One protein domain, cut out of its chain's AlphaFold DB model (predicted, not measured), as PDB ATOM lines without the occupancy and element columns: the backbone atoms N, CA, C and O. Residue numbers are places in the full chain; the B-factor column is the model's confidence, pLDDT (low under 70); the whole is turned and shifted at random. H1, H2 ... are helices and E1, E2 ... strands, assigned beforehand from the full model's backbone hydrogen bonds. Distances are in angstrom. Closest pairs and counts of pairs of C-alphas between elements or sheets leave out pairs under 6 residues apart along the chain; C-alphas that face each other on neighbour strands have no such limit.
ATOM      1  N   LYS A   2       2.913 -55.269  54.860       86.88
ATOM      2  CA  LYS A   2       3.511 -54.053  55.450       86.88
ATOM      3  C   LYS A   2       4.931 -54.261  56.014       86.88
ATOM      4  O   LYS A   2       5.812 -53.484  55.681       86.88
ATOM      5  N   LEU A   3       5.156 -55.335  56.778       90.44
ATOM      6  CA  LEU A   3       6.490 -55.694  57.296       90.44
ATOM      7  C   LEU A   3       7.515 -55.898  56.168       90.44
ATOM      8  O   LEU A   3       8.596 -55.334  56.205       90.44
ATOM      9  N   ASP A   4       7.126 -56.617  55.114       91.69
ATOM     10  CA  ASP A   4       7.967 -56.851  53.931       91.69
ATOM     11  C   ASP A   4       8.340 -55.544  53.201       91.69
ATOM     12  O   ASP A   4       9.464 -55.395  52.729       91.69
ATOM     13  N   MET A   5       7.429 -54.564  53.147       92.81
ATOM     14  CA  MET A   5       7.750 -53.223  52.643       92.81
ATOM     15  C   MET A   5       8.797 -52.539  53.526       92.81
ATOM     16  O   MET A   5       9.782 -52.014  53.009       92.81
ATOM     17  N   GLU A   6       8.608 -52.573  54.845       90.75
ATOM     18  CA  GLU A   6       9.500 -51.933  55.818       90.75
ATOM     19  C   GLU A   6      10.910 -52.546  55.794       90.75
ATOM     20  O   GLU A   6      11.892 -51.803  55.781       90.75
ATOM     21  N   GLU A   7      11.020 -53.872  55.667       91.75
ATOM     22  CA  GLU A   7      12.286 -54.596  55.466       91.75
ATOM     23  C   GLU A   7      13.040 -54.114  54.215       91.75
ATOM     24  O   GLU A   7      14.267 -54.017  54.213       91.75
ATOM     25  N   ASN A   8      12.310 -53.734  53.163       90.50
ATOM     26  CA  ASN A   8      12.872 -53.185  51.928       90.50
ATOM     27  C   ASN A   8      13.026 -51.648  51.948       90.50
ATOM     28  O   ASN A   8      13.330 -51.042  50.915       90.50
ATOM     29  N   LEU A   9      12.860 -51.010  53.115       89.94
ATOM     30  CA  LEU A   9      12.908 -49.555  53.335       89.94
ATOM     31  C   LEU A   9      11.772 -48.768  52.654       89.94
ATOM     32  O   LEU A   9      11.904 -47.564  52.398       89.94
ATOM     33  N   PHE A  10      10.650 -49.435  52.376       91.38
ATOM     34  CA  PHE A  10       9.417 -48.820  51.899       91.38
ATOM     35  C   PHE A  10       8.456 -48.554  53.064       91.38
ATOM     36  O   PHE A  10       7.967 -49.460  53.730       91.38
ATOM     37  N   CYS A  11       8.131 -47.284  53.281       90.19
ATOM     38  CA  CYS A  11       7.073 -46.845  54.171       90.19
ATOM     39  C   CYS A  11       5.723 -46.931  53.446       90.19
ATOM     40  O   CYS A  11       5.498 -46.262  52.429       90.19
ATOM     41  N   TYR A  12       4.827 -47.757  53.983       90.38
ATOM     42  CA  TYR A  12       3.475 -47.927  53.464       90.38
ATOM     43  C   TYR A  12       2.637 -46.653  53.626       90.38
ATOM     44  O   TYR A  12       2.490 -46.123  54.730       90.38
ATOM     45  N   VAL A  13       2.014 -46.217  52.532       87.25
ATOM     46  CA  VAL A  13       0.993 -45.167  52.531       87.25
ATOM     47  C   VAL A  13      -0.380 -45.793  52.314       87.25
ATOM     48  O   VAL A  13      -0.579 -46.471  51.303       87.25
ATOM     49  N   PRO A  14      -1.358 -45.541  53.199       87.50
ATOM     50  CA  PRO A  14      -2.713 -46.022  52.988       87.50
ATOM     51  C   PRO A  14      -3.396 -45.308  51.806       87.50
ATOM     52  O   PRO A  14      -3.091 -44.137  51.537       87.50
ATOM     53  N   PRO A  15      -4.339 -45.975  51.113       85.44
ATOM     54  CA  PRO A  15      -5.178 -45.341  50.103       85.44
ATOM     55  C   PRO A  15      -5.874 -44.097  50.660       85.44
ATOM     56  O   PRO A  15      -6.349 -44.085  51.798       85.44
ATOM     57  N   ARG A  16      -5.934 -43.029  49.863       82.00
ATOM     58  CA  ARG A  16      -6.613 -41.791  50.263       82.00
ATOM     59  C   ARG A  16      -8.100 -41.892  49.938       82.00
ATOM     60  O   ARG A  16      -8.454 -42.181  48.805       82.00
ATOM     61  N   VAL A  17      -8.955 -41.561  50.907       78.94
ATOM     62  CA  VAL A  17     -10.424 -41.544  50.737       78.94
ATOM     63  C   VAL A  17     -10.881 -40.427  49.787       78.94
ATOM     64  O   VAL A  17     -11.892 -40.561  49.108       78.94
ATOM     65  N   LYS A  18     -10.125 -39.322  49.711       78.06
ATOM     66  CA  LYS A  18     -10.344 -38.230  48.752       78.06
ATOM     67  C   LYS A  18      -9.026 -37.906  48.037       78.06
ATOM     68  O   LYS A  18      -8.089 -37.453  48.708       78.06
ATOM     69  N   PRO A  19      -8.905 -38.149  46.719       73.88
ATOM     70  CA  PRO A  19      -7.725 -37.743  45.970       73.88
ATOM     71  C   PRO A  19      -7.629 -36.213  45.951       73.88
ATOM     72  O   PRO A  19      -8.621 -35.527  45.726       73.88
ATOM     73  N   LYS A  20      -6.438 -35.672  46.245       69.25
ATOM     74  CA  LYS A  20      -6.184 -34.218  46.203       69.25
ATOM     75  C   LYS A  20      -5.872 -33.720  44.791       69.25
ATOM     76  O   LYS A  20      -6.232 -32.598  44.471       69.25
ATOM     77  N   ASN A  21      -5.232 -34.560  43.978       68.56
ATOM     78  CA  ASN A  21      -4.842 -34.254  42.605       68.56
ATOM     79  C   ASN A  21      -5.361 -35.381  41.706       68.56
ATOM     80  O   ASN A  21      -5.342 -36.542  42.123       68.56
ATOM     81  N   LEU A  22      -5.812 -35.027  40.503       73.44
ATOM     82  CA  LEU A  22      -6.167 -35.973  39.436       73.44
ATOM     83  C   LEU A  22      -4.962 -36.309  38.535       73.44
ATOM     84  O   LEU A  22      -5.093 -37.104  37.610       73.44
ATOM     85  N   ASP A  23      -3.803 -35.713  38.820       72.25
ATOM     86  CA  ASP A  23      -2.549 -35.954  38.110       72.25
ATOM     87  C   ASP A  23      -1.917 -37.301  38.499       72.25
ATOM     88  O   ASP A  23      -2.331 -37.968  39.455       72.25
ATOM     89  N   TYR A  24      -0.860 -37.681  37.780       72.31
ATOM     90  CA  TYR A  24      -0.086 -38.887  38.063       72.31
ATOM     91  C   TYR A  24       0.439 -38.926  39.509       72.31
ATOM     92  O   TYR A  24       0.902 -37.933  40.077       72.31
ATOM     93  N   VAL A  25       0.398 -40.115  40.119       75.12
ATOM     94  CA  VAL A  25       0.962 -40.336  41.455       75.12
ATOM     95  C   VAL A  25       2.484 -40.375  41.353       75.12
ATOM     96  O   VAL A  25       3.048 -41.296  40.774       75.12
ATOM     97  N   HIS A  26       3.152 -39.400  41.967       75.50
ATOM     98  CA  HIS A  26       4.610 -39.357  42.040       75.50
ATOM     99  C   HIS A  26       5.110 -39.963  43.350       75.50
ATOM    100  O   HIS A  26       4.954 -39.377  44.428       75.50
ATOM    101  N   TYR A  27       5.749 -41.127  43.264       79.38
ATOM    102  CA  TYR A  27       6.437 -41.713  44.408       79.38
ATOM    103  C   TYR A  27       7.789 -41.033  44.583       79.38
ATOM    104  O   TYR A  27       8.533 -40.832  43.632       79.38
ATOM    105  N   VAL A  28       8.125 -40.650  45.810       75.56
ATOM    106  CA  VAL A  28       9.362 -39.917  46.104       75.56
ATOM    107  C   VAL A  28      10.170 -40.622  47.176       75.56
ATOM    108  O   VAL A  28       9.643 -41.341  48.028       75.56
ATOM    109  N   ARG A  29      11.479 -40.375  47.145       81.56
ATOM    110  CA  ARG A  29      12.366 -40.707  48.255       81.56
ATOM    111  C   ARG A  29      12.284 -39.600  49.294       81.56
ATOM    112  O   ARG A  29      12.461 -38.433  48.946       81.56
ATOM    113  N   LYS A  30      12.034 -39.959  50.548       79.44
ATOM    114  CA  LYS A  30      12.086 -39.023  51.671       79.44
ATOM    115  C   LYS A  30      13.295 -39.332  52.532       79.44
ATOM    116  O   LYS A  30      13.649 -40.488  52.740       79.44
ATOM    117  N   LYS A  31      13.928 -38.276  53.030       75.88
ATOM    118  CA  LYS A  31      14.959 -38.392  54.052       75.88
ATOM    119  C   LYS A  31      14.244 -38.281  55.392       75.88
ATOM    120  O   LYS A  31      13.705 -37.221  55.693       75.88
ATOM    121  N   ASP A  32      14.197 -39.369  56.148       67.62
ATOM    122  CA  ASP A  32      13.624 -39.387  57.490       67.62
ATOM    123  C   ASP A  32      14.688 -39.861  58.482       67.62
ATOM    124  O   ASP A  32      15.345 -40.876  58.262       67.62
ATOM    125  N   LYS A  33      14.916 -39.072  59.540       65.50
ATOM    126  CA  LYS A  33      15.909 -39.343  60.601       65.50
ATOM    127  C   LYS A  33      17.294 -39.794  60.095       65.50
ATOM    128  O   LYS A  33      17.939 -40.650  60.686       65.50
ATOM    129  N   GLY A  34      17.756 -39.224  58.979       67.94
ATOM    130  CA  GLY A  34      19.065 -39.530  58.382       67.94
ATOM    131  C   GLY A  34      19.084 -40.727  57.423       67.94
ATOM    132  O   GLY A  34      20.003 -40.812  56.609       67.94
ATOM    133  N   ALA A  35      18.053 -41.576  57.426       68.50
ATOM    134  CA  ALA A  35      17.883 -42.673  56.481       68.50
ATOM    135  C   ALA A  35      17.002 -42.254  55.295       68.50
ATOM    136  O   ALA A  35      16.127 -41.394  55.397       68.50
ATOM    137  N   MET A  36      17.251 -42.849  54.132       75.19
ATOM    138  CA  MET A  36      16.496 -42.551  52.921       75.19
ATOM    139  C   MET A  36      15.422 -43.626  52.723       75.19
ATOM    140  O   MET A  36      15.751 -44.761  52.382       75.19
ATOM    141  N   THR A  37      14.157 -43.274  52.947       83.44
ATOM    142  CA  THR A  37      13.008 -44.185  52.863       83.44
ATOM    143  C   THR A  37      12.183 -43.919  51.607       83.44
ATOM    144  O   THR A  37      12.079 -42.791  51.107       83.44
ATOM    145  N   TYR A  38      11.614 -44.983  51.052       87.81
ATOM    146  CA  TYR A  38      10.720 -44.914  49.902       87.81
ATOM    147  C   TYR A  38       9.286 -44.875  50.396       87.81
ATOM    148  O   TYR A  38       8.901 -45.680  51.228       87.81
ATOM    149  N   VAL A  39       8.482 -43.939  49.912       87.81
ATOM    150  CA  VAL A  39       7.096 -43.802  50.364       87.81
ATOM    151  C   VAL A  39       6.191 -44.267  49.236       87.81
ATOM    152  O   VAL A  39       6.215 -43.657  48.170       87.81
ATOM    153  N   ALA A  40       5.434 -45.346  49.449       90.25
ATOM    154  CA  ALA A  40       4.636 -45.968  48.394       90.25
ATOM    155  C   ALA A  40       3.357 -46.645  48.898       90.25
ATOM    156  O   ALA A  40       3.247 -47.042  50.060       90.25
ATOM    157  N   HIS A  41       2.397 -46.803  47.989       91.50
ATOM    158  CA  HIS A  41       1.219 -47.641  48.191       91.50
ATOM    159  C   HIS A  41       1.565 -49.130  47.994       91.50
ATOM    160  O   HIS A  41       2.593 -49.476  47.404       91.50
ATOM    161  N   ALA A  42       0.729 -50.023  48.533       92.25
ATOM    162  CA  ALA A  42       0.997 -51.465  48.521       92.25
ATOM    163  C   ALA A  42       0.897 -52.086  47.118       92.25
ATOM    164  O   ALA A  42       1.718 -52.923  46.759       92.25
ATOM    165  N   ASP A  43      -0.081 -51.661  46.324       91.81
ATOM    166  CA  ASP A  43      -0.272 -52.053  44.924       91.81
ATOM    167  C   ASP A  43       0.960 -51.738  44.062       91.81
ATOM    168  O   ASP A  43       1.502 -52.622  43.397       91.81
ATOM    169  N   TYR A  44       1.471 -50.509  44.154       92.38
ATOM    170  CA  TYR A  44       2.694 -50.098  43.474       92.38
ATOM    171  C   TYR A  44       3.899 -50.931  43.917       92.38
ATOM    172  O   TYR A  44       4.679 -51.394  43.086       92.38
ATOM    173  N   TYR A  45       4.045 -51.160  45.224       93.94
ATOM    174  CA  TYR A  45       5.141 -51.966  45.754       93.94
ATOM    175  C   TYR A  45       5.107 -53.409  45.238       93.94
ATOM    176  O   TYR A  45       6.152 -53.952  44.886       93.94
ATOM    177  N   ILE A  46       3.924 -54.023  45.137       95.12
ATOM    178  CA  ILE A  46       3.768 -55.377  44.588       95.12
ATOM    179  C   ILE A  46       4.239 -55.424  43.132       95.12
ATOM    180  O   ILE A  46       5.013 -56.317  42.775       95.12
ATOM    181  N   LEU A  47       3.824 -54.462  42.302       95.06
ATOM    182  CA  LEU A  47       4.263 -54.379  40.906       95.06
ATOM    183  C   LEU A  47       5.779 -54.208  40.816       95.06
ATOM    184  O   LEU A  47       6.456 -54.980  40.138       95.06
ATOM    185  N   LEU A  48       6.321 -53.247  41.562       95.00
ATOM    186  CA  LEU A  48       7.749 -52.962  41.579       95.00
ATOM    187  C   LEU A  48       8.560 -54.185  42.023       95.00
ATOM    188  O   LEU A  48       9.531 -54.554  41.367       95.00
ATOM    189  N   ARG A  49       8.143 -54.851  43.104       95.69
ATOM    190  CA  ARG A  49       8.784 -56.068  43.608       95.69
ATOM    191  C   ARG A  49       8.745 -57.187  42.577       95.69
ATOM    192  O   ARG A  49       9.740 -57.881  42.393       95.69
ATOM    193  N   THR A  50       7.612 -57.371  41.908       96.69
ATOM    194  CA  THR A  50       7.446 -58.418  40.892       96.69
ATOM    195  C   THR A  50       8.376 -58.169  39.708       96.69
ATOM    196  O   THR A  50       9.138 -59.058  39.333       96.69
ATOM    197  N   CYS A  51       8.413 -56.939  39.193       97.06
ATOM    198  CA  CYS A  51       9.338 -56.541  38.135       97.06
ATOM    199  C   CYS A  51      10.806 -56.680  38.558       97.06
ATOM    200  O   CYS A  51      11.621 -57.166  37.780       97.06
ATOM    201  N   ALA A  52      11.147 -56.313  39.797       96.81
ATOM    202  CA  ALA A  52      12.504 -56.444  40.324       96.81
ATOM    203  C   ALA A  52      12.948 -57.910  40.390       96.81
ATOM    204  O   ALA A  52      14.067 -58.231  39.997       96.81
ATOM    205  N   ARG A  53      12.049 -58.813  40.804       96.62
ATOM    206  CA  ARG A  53      12.304 -60.260  40.801       96.62
ATOM    207  C   ARG A  53      12.502 -60.808  39.391       96.62
ATOM    208  O   ARG A  53      13.432 -61.578  39.187       96.62
ATOM    209  N   ILE A  54      11.666 -60.403  38.431       97.56
ATOM    210  CA  ILE A  54      11.790 -60.820  37.023       97.56
ATOM    211  C   ILE A  54      13.121 -60.338  36.434       97.56
ATOM    212  O   ILE A  54      13.828 -61.107  35.792       97.56
ATOM    213  N   ALA A  55      13.484 -59.082  36.694       96.56
ATOM    214  CA  ALA A  55      14.736 -58.489  36.238       96.56
ATOM    215  C   ALA A  55      15.963 -58.918  37.065       96.56
ATOM    216  O   ALA A  55      17.074 -58.518  36.734       96.56
ATOM    217  N   GLN A  56      15.774 -59.711  38.128       97.06
ATOM    218  CA  GLN A  56      16.823 -60.166  39.048       97.06
ATOM    219  C   GLN A  56      17.667 -59.021  39.637       97.06
ATOM    220  O   GLN A  56      18.880 -59.133  39.802       97.06
ATOM    221  N   VAL A  57      17.020 -57.905  39.974       96.25
ATOM    222  CA  VAL A  57      17.660 -56.734  40.592       96.25
ATOM    223  C   VAL A  57      17.062 -56.440  41.961       96.25
ATOM    224  O   VAL A  57      15.917 -56.785  42.252       96.25
ATOM    225  N   ASP A  58      17.825 -55.744  42.804       94.12
ATOM    226  CA  ASP A  58      17.300 -55.198  44.054       94.12
ATOM    227  C   ASP A  58      16.152 -54.219  43.750       94.12
ATOM    228  O   ASP A  58      16.264 -53.331  42.896       94.12
ATOM    229  N   ILE A  59      15.038 -54.366  44.466       93.94
ATOM    230  CA  ILE A  59      13.838 -53.540  44.295       93.94
ATOM    231  C   ILE A  59      14.132 -52.037  44.412       93.94
ATOM    232  O   ILE A  59      13.536 -51.220  43.706       93.94
ATOM    233  N   ARG A  60      15.104 -51.653  45.244       91.19
ATOM    234  CA  ARG A  60      15.531 -50.264  45.421       91.19
ATOM    235  C   ARG A  60      16.231 -49.754  44.174       91.19
ATOM    236  O   ARG A  60      15.990 -48.608  43.807       91.19
ATOM    237  N   ILE A  61      17.049 -50.579  43.508       92.94
ATOM    238  CA  ILE A  61      17.699 -50.235  42.230       92.94
ATOM    239  C   ILE A  61      16.631 -49.954  41.178       92.94
ATOM    240  O   ILE A  61      16.680 -48.909  40.522       92.94
ATOM    241  N   LEU A  62      15.627 -50.831  41.080       94.75
ATOM    242  CA  LEU A  62      14.518 -50.631  40.157       94.75
ATOM    243  C   LEU A  62      13.754 -49.337  40.472       94.75
ATOM    244  O   LEU A  62      13.510 -48.546  39.563       94.75
ATOM    245  N   GLN A  63      13.487 -49.045  41.750       92.94
ATOM    246  CA  GLN A  63      12.877 -47.776  42.162       92.94
ATOM    247  C   GLN A  63      13.708 -46.559  41.737       92.94
ATOM    248  O   GLN A  63      13.148 -45.545  41.330       92.94
ATOM    249  N   ILE A  64      15.044 -46.617  41.816       91.19
ATOM    250  CA  ILE A  64      15.903 -45.529  41.312       91.19
ATOM    251  C   ILE A  64      15.694 -45.346  39.806       91.19
ATOM    252  O   ILE A  64      15.612 -44.209  39.339       91.19
ATOM    253  N   GLY A  65      15.619 -46.451  39.060       92.69
ATOM    254  CA  GLY A  65      15.350 -46.451  37.625       92.69
ATOM    255  C   GLY A  65      14.019 -45.785  37.292       92.69
ATOM    256  O   GLY A  65      14.001 -44.851  36.489       92.69
ATOM    257  N   VAL A  66      12.941 -46.184  37.974       92.00
ATOM    258  CA  VAL A  66      11.605 -45.588  37.815       92.00
ATOM    259  C   VAL A  66      11.648 -44.081  38.072       92.00
ATOM    260  O   VAL A  66      11.261 -43.305  37.205       92.00
ATOM    261  N   LEU A  67      12.244 -43.642  39.186       90.06
ATOM    262  CA  LEU A  67      12.359 -42.212  39.513       90.06
ATOM    263  C   LEU A  67      13.130 -41.408  38.453       90.06
ATOM    264  O   LEU A  67      12.852 -40.230  38.223       90.06
ATOM    265  N   ARG A  68      14.154 -42.004  37.830       91.12
ATOM    266  CA  ARG A  68      14.912 -41.357  36.747       91.12
ATOM    267  C   ARG A  68      14.086 -41.272  35.468       91.12
ATOM    268  O   ARG A  68      14.142 -40.244  34.793       91.12
ATOM    269  N   LEU A  69      13.339 -42.328  35.153       92.06
ATOM    270  CA  LEU A  69      12.450 -42.369  34.000       92.06
ATOM    271  C   LEU A  69      11.348 -41.315  34.126       92.06
ATOM    272  O   LEU A  69      11.182 -40.523  33.206       92.06
ATOM    273  N   GLU A  70      10.684 -41.234  35.281       90.19
ATOM    274  CA  GLU A  70       9.650 -40.231  35.566       90.19
ATOM    275  C   GLU A  70      10.174 -38.800  35.389       90.19
ATOM    276  O   GLU A  70       9.558 -37.990  34.703       90.19
ATOM    277  N   LYS A  71      11.359 -38.483  35.933       89.81
ATOM    278  CA  LYS A  71      11.979 -37.156  35.750       89.81
ATOM    279  C   LYS A  71      12.256 -36.836  34.284       89.81
ATOM    280  O   LYS A  71      12.084 -35.695  33.856       89.81
ATOM    281  N   ARG A  72      12.727 -37.825  33.522       94.06
ATOM    282  CA  ARG A  72      13.010 -37.654  32.095       94.06
ATOM    283  C   ARG A  72      11.721 -37.493  31.293       94.06
ATOM    284  O   ARG A  72      11.709 -36.687  30.369       94.06
ATOM    285  N   LEU A  73      10.662 -38.210  31.662       92.50
ATOM    286  CA  LEU A  73       9.342 -38.077  31.058       92.50
ATOM    287  C   LEU A  73       8.779 -36.671  31.293       92.50
ATOM    288  O   LEU A  73       8.486 -35.984  30.322       92.50
ATOM    289  N   ALA A  74       8.789 -36.188  32.537       90.19
ATOM    290  CA  ALA A  74       8.350 -34.830  32.867       90.19
ATOM    291  C   ALA A  74       9.140 -33.747  32.101       90.19
ATOM    292  O   ALA A  74       8.596 -32.730  31.672       90.19
ATOM    293  N   TRP A  75      10.445 -33.960  31.890       94.38
ATOM    294  CA  TRP A  75      11.258 -33.061  31.069       94.38
ATOM    295  C   TRP A  75      10.869 -33.092  29.585       94.38
ATOM    296  O   TRP A  75      10.848 -32.043  28.939       94.38
TER     297      TRP A  75
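Overview. This is residues 2 to 75 of the 109 residues of the protein "Putative RNA polymerase I transcription initiation factor TAF1B/Rrn7" of Medicago truncatula (UniProt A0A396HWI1). A small sheet of three strands spans the opening of an L made by two helices, H2 and H3, which meet at a corner where H2 nears its end and H3 begins; each of the two only grazes the sheet. The short helix H1 sits beside the edge strand E1, and from the long link between E1 and E2 a loop sticks out, residues 17 to 24. The printed part has 74 residues with three named helices and three named strands, in the order H1, E1, E2, E3, H2, H3; the sheet runs E1, E3, E2 and is mixed, and the class is mixed, helices and strands. The whole is compact, with a radius of gyration of the C-alphas of 12.8 A, and its C-alphas span 34 by 31 by 26 A.

Arrangement. Begin at the sheet's inner strand, E3, residues 35 to 40. On one side of it you find E2, residues 28 to 32, its antiparallel neighbour at 140 degrees between their directions; the two form a hairpin. Look there for N 37 and O 30, 2.8 A apart, and N 30 and O 37, 2.9 A apart, both within hydrogen-bond range. On the other side of E3 is E1, residues 10 to 12, its parallel neighbour at 47 degrees; here N 11 and O 38 are 2.7 A apart, within hydrogen-bond range. The edge strands E1 and E2 are apart. Next find H1, residues 2 to 7, which is on the sheet at a height over the sheet of 4.9 A, but lies beside the strands, over none of them. Its closest C-alpha pair with E1 is Lys 2 and Tyr 12, at 6.4 A. H1 and E3 are near each other, with 5 pairs of C-alphas within 10 A. H2, residues 42 to 54, only grazes the sheet, with its residues 42 to 45; the closest C-alphas of E1 and H2 are those of Tyr 12 and Ala 42, 6.6 A apart. H1 and H2 are close but not clearly touching, at a steep tilt of 48 degrees, running the same way; their closest C-alphas, those of Met 5 and Tyr 45, are 7.5 A apart. H3, residues 59 to 75, touches H2, with its residues 59 to 63 alone meeting residues 48 to 53 of H2; the closest C-alphas are those of Ala 52 and Ile 59, 5.1 A apart. Their lines are only just about perpendicular, at 72 degrees. H3 only grazes the sheet, with its residues 59 to 67; its closest C-alpha pair with E2 is Leu 67 and Val 28, at 7.6 A. H1 and H3 are apart. In H1, H2 and H3 every O i to N i+4 pair is within hydrogen-bond range.

Along the chain. Find C-alpha 35 at (17.883, -42.673, 56.481); from there E3 runs 15.9 A to C-alpha 40 at (4.636, -45.968, 48.394). E2, from 28 to 32, is 12.2 A long, and E1, from 10 to 12, has three residues and is 6.2 A long. H1, from 2 to 7, measures 8.8 A. H2 runs 18.3 A from Ala 42 to Ile 54. H3, the longest helix, runs 24.5 A from Ile 59 to Trp 75, whose C-alpha is at (11.258, -33.061, 31.069).

Size, cuts and confidence. The two C-alphas farthest apart are those of Lys 18 and Gln 56, at 36.2 A. The printed part has no cut. The link from E1 to E2, residues 13 to 27, is long; the other links are tight. Without residues 17 to 24, which stand free, the body spans 31 by 27 by 26 A. The mean pLDDT of the printed part is 87.0; look for values under 70 at residues 20 to 21 and 32 to 35.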